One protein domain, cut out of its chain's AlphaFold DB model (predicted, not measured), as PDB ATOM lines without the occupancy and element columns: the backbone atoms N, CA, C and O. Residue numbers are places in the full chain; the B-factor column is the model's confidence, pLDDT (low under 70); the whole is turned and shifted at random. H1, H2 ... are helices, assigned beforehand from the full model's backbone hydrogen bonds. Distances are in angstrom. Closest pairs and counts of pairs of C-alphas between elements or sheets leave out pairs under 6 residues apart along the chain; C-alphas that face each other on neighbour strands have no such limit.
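What this domain is: This is residues 2 to 57 of the 91 residues of an uncharacterized protein of Saccharibacillus brassicae (UniProt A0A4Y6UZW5). The model is an open arch of two helices, H2 and H3, its two legs joined at one end by residues 31 to 38; the legs have no contact with each other. The short helix H1 packs on the side of H2, and the far end of H3 and the last residues, 47 to 57, stick out. The 56 printed residues hold three named helices, in the order H1, H2, H3, and no named strand; the class is all helix. The whole is loose, with a radius of gyration of the C-alphas of 12.8 A, and spans 29 by 28 by 17 A.

How they stand to each other: H1, residues 3 to 7, comes first and is joined by a tight link of 4 residues to H2, residues 12 to 30. H1 and H2 touch, H2 with residues 19 to 26 alone; their closest C-alphas, those of Ile 3 and Leu 23, are 7.0 A apart. A short link of 8 residues then leads to H3, residues 39 to 53. H3 is apart from H2, with no C-alpha of the one within 8 A of the other. H1 and H3 are apart too. In H1, H2 and H3 every O i to N i+4 pair is within hydrogen-bond range.

Where its parts are: H1 has 5 residues and measures 6.3 A from first to last C-alpha, beginning at C-alpha 3 (180.733, 250.096, 195.264). H2, the longest helix with 19 residues, measures 26.2 A and ends at C-alpha 30 (188.793, 255.554, 190.199). H3 has 15 residues, measures 20.8 A and ends at C-alpha 53 (188.673, 233.610, 203.256).

The domain as a whole: The two C-alphas farthest apart, those of Glu 29 and Arg 57, are 35.2 A apart. The printed part has no cut and no long link. The mean pLDDT of the printed part is 84.1; residues 53 to 57 are under 70.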
ATOM      1  N   ASN A   2     179.899 254.426 196.216       73.12
ATOM      2  CA  ASN A   2     180.362 253.424 197.182       73.12
ATOM      3  C   ASN A   2     180.026 252.015 196.674       73.12
ATOM      4  O   ASN A   2     178.996 251.452 197.030       73.12
ATOM      5  N   ILE A   3     180.897 251.448 195.833       76.06
ATOM      6  CA  ILE A   3     180.733 250.096 195.264       76.06
ATOM      7  C   ILE A   3     180.503 249.021 196.342       76.06
ATOM      8  O   ILE A   3     179.826 248.026 196.086       76.06
ATOM      9  N   TYR A   4     181.010 249.226 197.562       72.44
ATOM     10  CA  TYR A   4     180.787 248.313 198.683       72.44
ATOM     11  C   TYR A   4     179.322 248.266 199.143       72.44
ATOM     12  O   TYR A   4     178.828 247.201 199.501       72.44
ATOM     13  N   GLU A   5     178.612 249.397 199.117       74.75
ATOM     14  CA  GLU A   5     177.180 249.442 199.443       74.75
ATOM     15  C   GLU A   5     176.355 248.744 198.356       74.75
ATOM     16  O   GLU A   5     175.431 247.997 198.665       74.75
ATOM     17  N   GLU A   6     176.748 248.898 197.091       75.94
ATOM     18  CA  GLU A   6     176.062 248.279 195.953       75.94
ATOM     19  C   GLU A   6     176.247 246.761 195.892       75.94
ATOM     20  O   GLU A   6     175.351 246.047 195.447       75.94
ATOM     21  N   LEU A   7     177.375 246.247 196.394       77.44
ATOM     22  CA  LEU A   7     177.605 244.809 196.535       77.44
ATOM     23  C   LEU A   7     176.513 244.139 197.390       77.44
ATOM     24  O   LEU A   7     176.126 243.006 197.111       77.44
ATOM     25  N   ALA A   8     176.006 244.833 198.414       77.38
ATOM     26  CA  ALA A   8     174.961 244.318 199.300       77.38
ATOM     27  C   ALA A   8     173.560 244.314 198.660       77.38
ATOM     28  O   ALA A   8     172.657 243.658 199.180       77.38
ATOM     29  N   GLU A   9     173.378 245.025 197.545       80.94
ATOM     30  CA  GLU A   9     172.101 245.153 196.832       80.94
ATOM     31  C   GLU A   9     171.989 244.218 195.617       80.94
ATOM     32  O   GLU A   9     170.949 244.183 194.956       80.94
ATOM     33  N   VAL A  10     173.035 243.441 195.313       84.81
ATOM     34  CA  VAL A  10     173.028 242.497 194.189       84.81
ATOM     35  C   VAL A  10     172.018 241.381 194.444       84.81
ATOM     36  O   VAL A  10     172.254 240.477 195.246       84.81
ATOM     37  N   ASP A  11     170.917 241.413 193.696       85.88
ATOM     38  CA  ASP A  11     169.900 240.366 193.690       85.88
ATOM     39  C   ASP A  11     169.693 239.802 192.276       85.88
ATOM     40  O   ASP A  11     169.482 240.523 191.295       85.88
ATOM     41  N   GLY A  12     169.763 238.476 192.169       86.81
ATOM     42  CA  GLY A  12     169.564 237.747 190.921       86.81
ATOM     43  C   GLY A  12     170.562 238.071 189.796       86.81
ATOM     44  O   GLY A  12     171.642 238.628 189.984       86.81
ATOM     45  N   ARG A  13     170.197 237.651 188.578       89.81
ATOM     46  CA  ARG A  13     171.041 237.767 187.376       89.81
ATOM     47  C   ARG A  13     171.223 239.214 186.923       89.81
ATOM     48  O   ARG A  13     172.335 239.595 186.574       89.81
ATOM     49  N   ASP A  14     170.139 239.980 186.879       91.81
ATOM     50  CA  ASP A  14     170.166 241.334 186.322       91.81
ATOM     51  C   ASP A  14     170.938 242.281 187.248       91.81
ATOM     52  O   ASP A  14     171.790 243.028 186.772       91.81
ATOM     53  N   GLY A  15     170.757 242.148 188.570       90.19
ATOM     54  CA  GLY A  15     171.563 242.865 189.560       90.19
ATOM     55  C   GLY A  15     173.052 242.531 189.453       90.19
ATOM     56  O   GLY A  15     173.889 243.428 189.510       90.19
ATOM     57  N   PHE A  16     173.400 241.262 189.208       90.88
ATOM     58  CA  PHE A  16     174.790 240.867 188.965       90.88
ATOM     59  C   PHE A  16     175.371 241.520 187.699       90.88
ATOM     60  O   PHE A  16     176.492 242.025 187.732       90.88
ATOM     61  N   ILE A  17     174.621 241.543 186.592       92.56
ATOM     62  CA  ILE A  17     175.070 242.177 185.340       92.56
ATOM     63  C   ILE A  17     175.279 243.681 185.543       92.56
ATOM     64  O   ILE A  17     176.319 244.214 185.154       92.56
ATOM     65  N   GLU A  18     174.324 244.366 186.177       93.25
ATOM     66  CA  GLU A  18     174.467 245.787 186.493       93.25
ATOM     67  C   GLU A  18     175.679 246.053 187.383       93.25
ATOM     68  O   GLU A  18     176.452 246.968 187.101       93.25
ATOM     69  N   PHE A  19     175.886 245.231 188.412       92.81
ATOM     70  CA  PHE A  19     177.037 245.347 189.295       92.81
ATOM     71  C   PHE A  19     178.360 245.228 188.531       92.81
ATOM     72  O   PHE A  19     179.240 246.062 188.716       92.81
ATOM     73  N   VAL A  20     178.495 244.265 187.611       92.62
ATOM     74  CA  VAL A  20     179.706 244.123 186.777       92.62
ATOM     75  C   VAL A  20     179.958 245.372 185.925       92.62
ATOM     76  O   VAL A  20     181.098 245.833 185.827       92.62
ATOM     77  N   HIS A  21     178.913 245.962 185.334       92.88
ATOM     78  CA  HIS A  21     179.051 247.211 184.579       92.88
ATOM     79  C   HIS A  21     179.492 248.379 185.464       92.88
ATOM     80  O   HIS A  21     180.382 249.139 185.083       92.88
ATOM     81  N   ARG A  22     178.902 248.517 186.654       92.06
ATOM     82  CA  ARG A  22     179.256 249.580 187.602       92.06
ATOM     83  C   ARG A  22     180.664 249.405 188.160       92.06
ATOM     84  O   ARG A  22     181.388 250.386 188.254       92.06
ATOM     85  N   LEU A  23     181.072 248.171 188.441       91.62
ATOM     86  CA  LEU A  23     182.423 247.835 188.882       91.62
ATOM     87  C   LEU A  23     183.468 248.175 187.810       91.62
ATOM     88  O   LEU A  23     184.529 248.704 188.120       91.62
ATOM     89  N   THR A  24     183.146 247.914 186.539       91.06
ATOM     90  CA  THR A  24     184.006 248.289 185.405       91.06
ATOM     91  C   THR A  24     184.134 249.807 185.296       91.06
ATOM     92  O   THR A  24     185.237 250.324 185.158       91.06
ATOM     93  N   LYS A  25     183.016 250.530 185.421       91.88
ATOM     94  CA  LYS A  25     183.011 251.995 185.423       91.88
ATOM     95  C   LYS A  25     183.808 252.576 186.596       91.88
ATOM     96  O   LYS A  25     184.524 253.555 186.420       91.88
ATOM     97  N   ASP A  26     183.708 251.974 187.777       91.31
ATOM     98  CA  ASP A  26     184.480 252.398 188.945       91.31
ATOM     99  C   ASP A  26     185.989 252.220 188.730       91.31
ATOM    100  O   ASP A  26     186.756 253.117 189.059       91.31
ATOM    101  N   LEU A  27     186.415 251.124 188.092       90.62
ATOM    102  CA  LEU A  27     187.812 250.939 187.691       90.62
ATOM    103  C   LEU A  27     188.276 252.008 186.684       90.62
ATOM    104  O   LEU A  27     189.411 252.472 186.764       90.62
ATOM    105  N   GLU A  28     187.422 252.405 185.737       89.94
ATOM    106  CA  GLU A  28     187.741 253.459 184.762       89.94
ATOM    107  C   GLU A  28     187.868 254.844 185.413       89.94
ATOM    108  O   GLU A  28     188.771 255.607 185.069       89.94
ATOM    109  N   GLU A  29     186.968 255.177 186.341       91.50
ATOM    110  CA  GLU A  29     186.898 256.502 186.970       91.50
ATOM    111  C   GLU A  29     187.855 256.646 188.165       91.50
ATOM    112  O   GLU A  29     188.413 257.723 188.371       91.50
ATOM    113  N   ASN A  30     188.069 255.567 188.925       89.25
ATOM    114  CA  ASN A  30     188.793 255.554 190.199       89.25
ATOM    115  C   ASN A  30     189.958 254.548 190.204       89.25
ATOM    116  O   ASN A  30     190.391 254.102 191.263       89.25
ATOM    117  N   GLY A  31     190.501 254.186 189.038       85.12
ATOM    118  CA  GLY A  31     191.549 253.164 188.917       85.12
ATOM    119  C   GLY A  31     192.824 253.424 189.734       85.12
ATOM    120  O   GLY A  31     193.539 252.479 190.049       85.12
ATOM    121  N   GLU A  32     193.103 254.669 190.133       88.06
ATOM    122  CA  GLU A  32     194.212 254.999 191.047       88.06
ATOM    123  C   GLU A  32     193.989 254.488 192.484       88.06
ATOM    124  O   GLU A  32     194.953 254.269 193.217       88.06
ATOM    125  N   GLU A  33     192.734 254.278 192.891       87.56
ATOM    126  CA  GLU A  33     192.359 253.742 194.207       87.56
ATOM    127  C   GLU A  33     192.378 252.205 194.236       87.56
ATOM    128  O   GLU A  33     192.373 251.585 195.303       87.56
ATOM    129  N   TRP A  34     192.429 251.571 193.064       89.62
ATOM    130  CA  TRP A  34     192.432 250.125 192.930       89.62
ATOM    131  C   TRP A  34     193.828 249.550 193.171       89.62
ATOM    132  O   TRP A  34     194.802 249.908 192.515       89.62
ATOM    133  N   ALA A  35     193.925 248.568 194.067       85.50
ATOM    134  CA  ALA A  35     195.174 247.835 194.281       85.50
ATOM    135  C   ALA A  35     195.557 246.956 193.071       85.50
ATOM    136  O   ALA A  35     196.738 246.744 192.804       85.50
ATOM    137  N   ASN A  36     194.558 246.454 192.335       87.88
ATOM    138  CA  ASN A  36     194.716 245.470 191.266       87.88
ATOM    139  C   ASN A  36     194.213 246.030 189.929       87.88
ATOM    140  O   ASN A  36     193.087 245.756 189.516       87.88
ATOM    141  N   VAL A  37     195.048 246.823 189.256       86.62
ATOM    142  CA  VAL A  37     194.676 247.545 188.020       86.62
ATOM    143  C   VAL A  37     194.891 246.746 186.733       86.62
ATOM    144  O   VAL A  37     194.407 247.135 185.673       86.62
ATOM    145  N   THR A  38     195.626 245.630 186.788       90.81
ATOM    146  CA  THR A  38     195.787 244.728 185.640       90.81
ATOM    147  C   THR A  38     194.904 243.499 185.799       90.81
ATOM    148  O   THR A  38     194.692 243.018 186.911       90.81
ATOM    149  N   LEU A  39     194.445 242.916 184.684       90.12
ATOM    150  CA  LEU A  39     193.654 241.679 184.715       90.12
ATOM    151  C   LEU A  39     194.383 240.542 185.450       90.12
ATOM    152  O   LEU A  39     193.759 239.752 186.154       90.12
ATOM    153  N   LYS A  40     195.712 240.466 185.314       93.81
ATOM    154  CA  LYS A  40     196.529 239.479 186.023       93.81
ATOM    155  C   LYS A  40     196.447 239.685 187.535       93.81
ATOM    156  O   LYS A  40     196.184 238.726 188.255       93.81
ATOM    157  N   ASP A  41     196.673 240.912 187.999       92.25
ATOM    158  CA  ASP A  41     196.667 241.228 189.429       92.25
ATOM    159  C   ASP A  41     195.259 241.085 190.012       92.25
ATOM    160  O   ASP A  41     195.100 240.602 191.126       92.25
ATOM    161  N   TYR A  42     194.224 241.393 189.228       92.19
ATOM    162  CA  TYR A  42     192.830 241.194 189.614       92.19
ATOM    163  C   TYR A  42     192.496 239.710 189.830       92.19
ATOM    164  O   TYR A  42     191.945 239.344 190.867       92.19
ATOM    165  N   LEU A  43     192.899 238.831 188.903       92.94
ATOM    166  CA  LEU A  43     192.727 237.379 189.050       92.94
ATOM    167  C   LEU A  43     193.509 236.816 190.246       92.94
ATOM    168  O   LEU A  43     193.000 235.946 190.952       92.94
ATOM    169  N   LEU A  44     194.726 237.314 190.490       92.12
ATOM    170  CA  LEU A  44     195.508 236.941 191.672       92.12
ATOM    171  C   LEU A  44     194.852 237.441 192.963       92.12
ATOM    172  O   LEU A  44     194.788 236.688 193.926       92.12
ATOM    173  N   GLY A  45     194.299 238.654 192.968       90.38
ATOM    174  CA  GLY A  45     193.551 239.201 194.096       90.38
ATOM    175  C   GLY A  45     192.318 238.369 194.450       90.38
ATOM    176  O   GLY A  45     192.071 238.133 195.629       90.38
ATOM    177  N   ILE A  46     191.590 237.855 193.449       90.94
ATOM    178  CA  ILE A  46     190.486 236.903 193.668       90.94
ATOM    179  C   ILE A  46     191.007 235.631 194.348       90.94
ATOM    180  O   ILE A  46     190.415 235.181 195.327       90.94
ATOM    181  N   ALA A  47     192.104 235.051 193.848       90.56
ATOM    182  CA  ALA A  47     192.687 233.845 194.431       90.56
ATOM    183  C   ALA A  47     193.140 234.077 195.879       90.56
ATOM    184  O   ALA A  47     192.750 233.307 196.750       90.56
ATOM    185  N   SER A  48     193.866 235.166 196.150       88.50
ATOM    186  CA  SER A  48     194.304 235.528 197.502       88.50
ATOM    187  C   SER A  48     193.128 235.772 198.445       88.50
ATOM    188  O   SER A  48     193.149 235.283 199.566       88.50
ATOM    189  N   TRP A  49     192.054 236.430 197.994       85.62
ATOM    190  CA  TRP A  49     190.852 236.607 198.815       85.62
ATOM    191  C   TRP A  49     190.183 235.271 199.165       85.62
ATOM    192  O   TRP A  49     189.737 235.081 200.295       85.62
ATOM    193  N   VAL A  50     190.134 234.321 198.223       85.75
ATOM    194  CA  VAL A  50     189.623 232.968 198.495       85.75
ATOM    195  C   VAL A  50     190.558 232.213 199.442       85.75
ATOM    196  O   VAL A  50     190.076 231.574 200.371       85.75
ATOM    197  N   GLU A  51     191.875 232.288 199.246       82.19
ATOM    198  CA  GLU A  51     192.877 231.657 200.116       82.19
ATOM    199  C   GLU A  51     192.804 232.196 201.554       82.19
ATOM    200  O   GLU A  51     192.795 231.406 202.498       82.19
ATOM    201  N   ASP A  52     192.650 233.512 201.711       81.00
ATOM    202  CA  ASP A  52     192.509 234.194 203.001       81.00
ATOM    203  C   ASP A  52     191.125 233.937 203.641       81.00
ATOM    204  O   ASP A  52     191.005 233.784 204.858       81.00
ATOM    205  N   GLY A  53     190.062 233.844 202.832       61.78
ATOM    206  CA  GLY A  53     188.673 233.610 203.256       61.78
ATOM    207  C   GLY A  53     188.320 232.145 203.551       61.78
ATOM    208  O   GLY A  53     187.325 231.863 204.221       61.78
ATOM    209  N   VAL A  54     189.158 231.183 203.145       51.16
ATOM    210  CA  VAL A  54     189.059 229.761 203.547       51.16
ATOM    211  C   VAL A  54     189.288 229.569 205.063       51.16
ATOM    212  O   VAL A  54     189.061 228.481 205.590       51.16
ATOM    213  N   HIS A  55     189.606 230.634 205.804       48.25
ATOM    214  CA  HIS A  55     189.594 230.660 207.270       48.25
ATOM    215  C   HIS A  55     188.216 230.888 207.915       48.25
ATOM    216  O   HIS A  55     188.071 230.623 209.109       48.25
ATOM    217  N   GLU A  56     187.199 231.340 207.171       43.69
ATOM    218  CA  GLU A  56     185.832 231.504 207.707       43.69
ATOM    219  C   GLU A  56     185.020 230.209 207.649       43.69
ATOM    220  O   GLU A  56     183.906 230.136 208.156       43.69
ATOM    221  N   ARG A  57     185.612 229.160 207.076       42.97
ATOM    222  CA  ARG A  57     185.167 227.791 207.250       42.97
ATOM    223  C   ARG A  57     185.822 227.124 208.435       42.97
ATOM    224  O   ARG A  57     187.030 227.134 208.642       42.97
TER     225      ARG A  57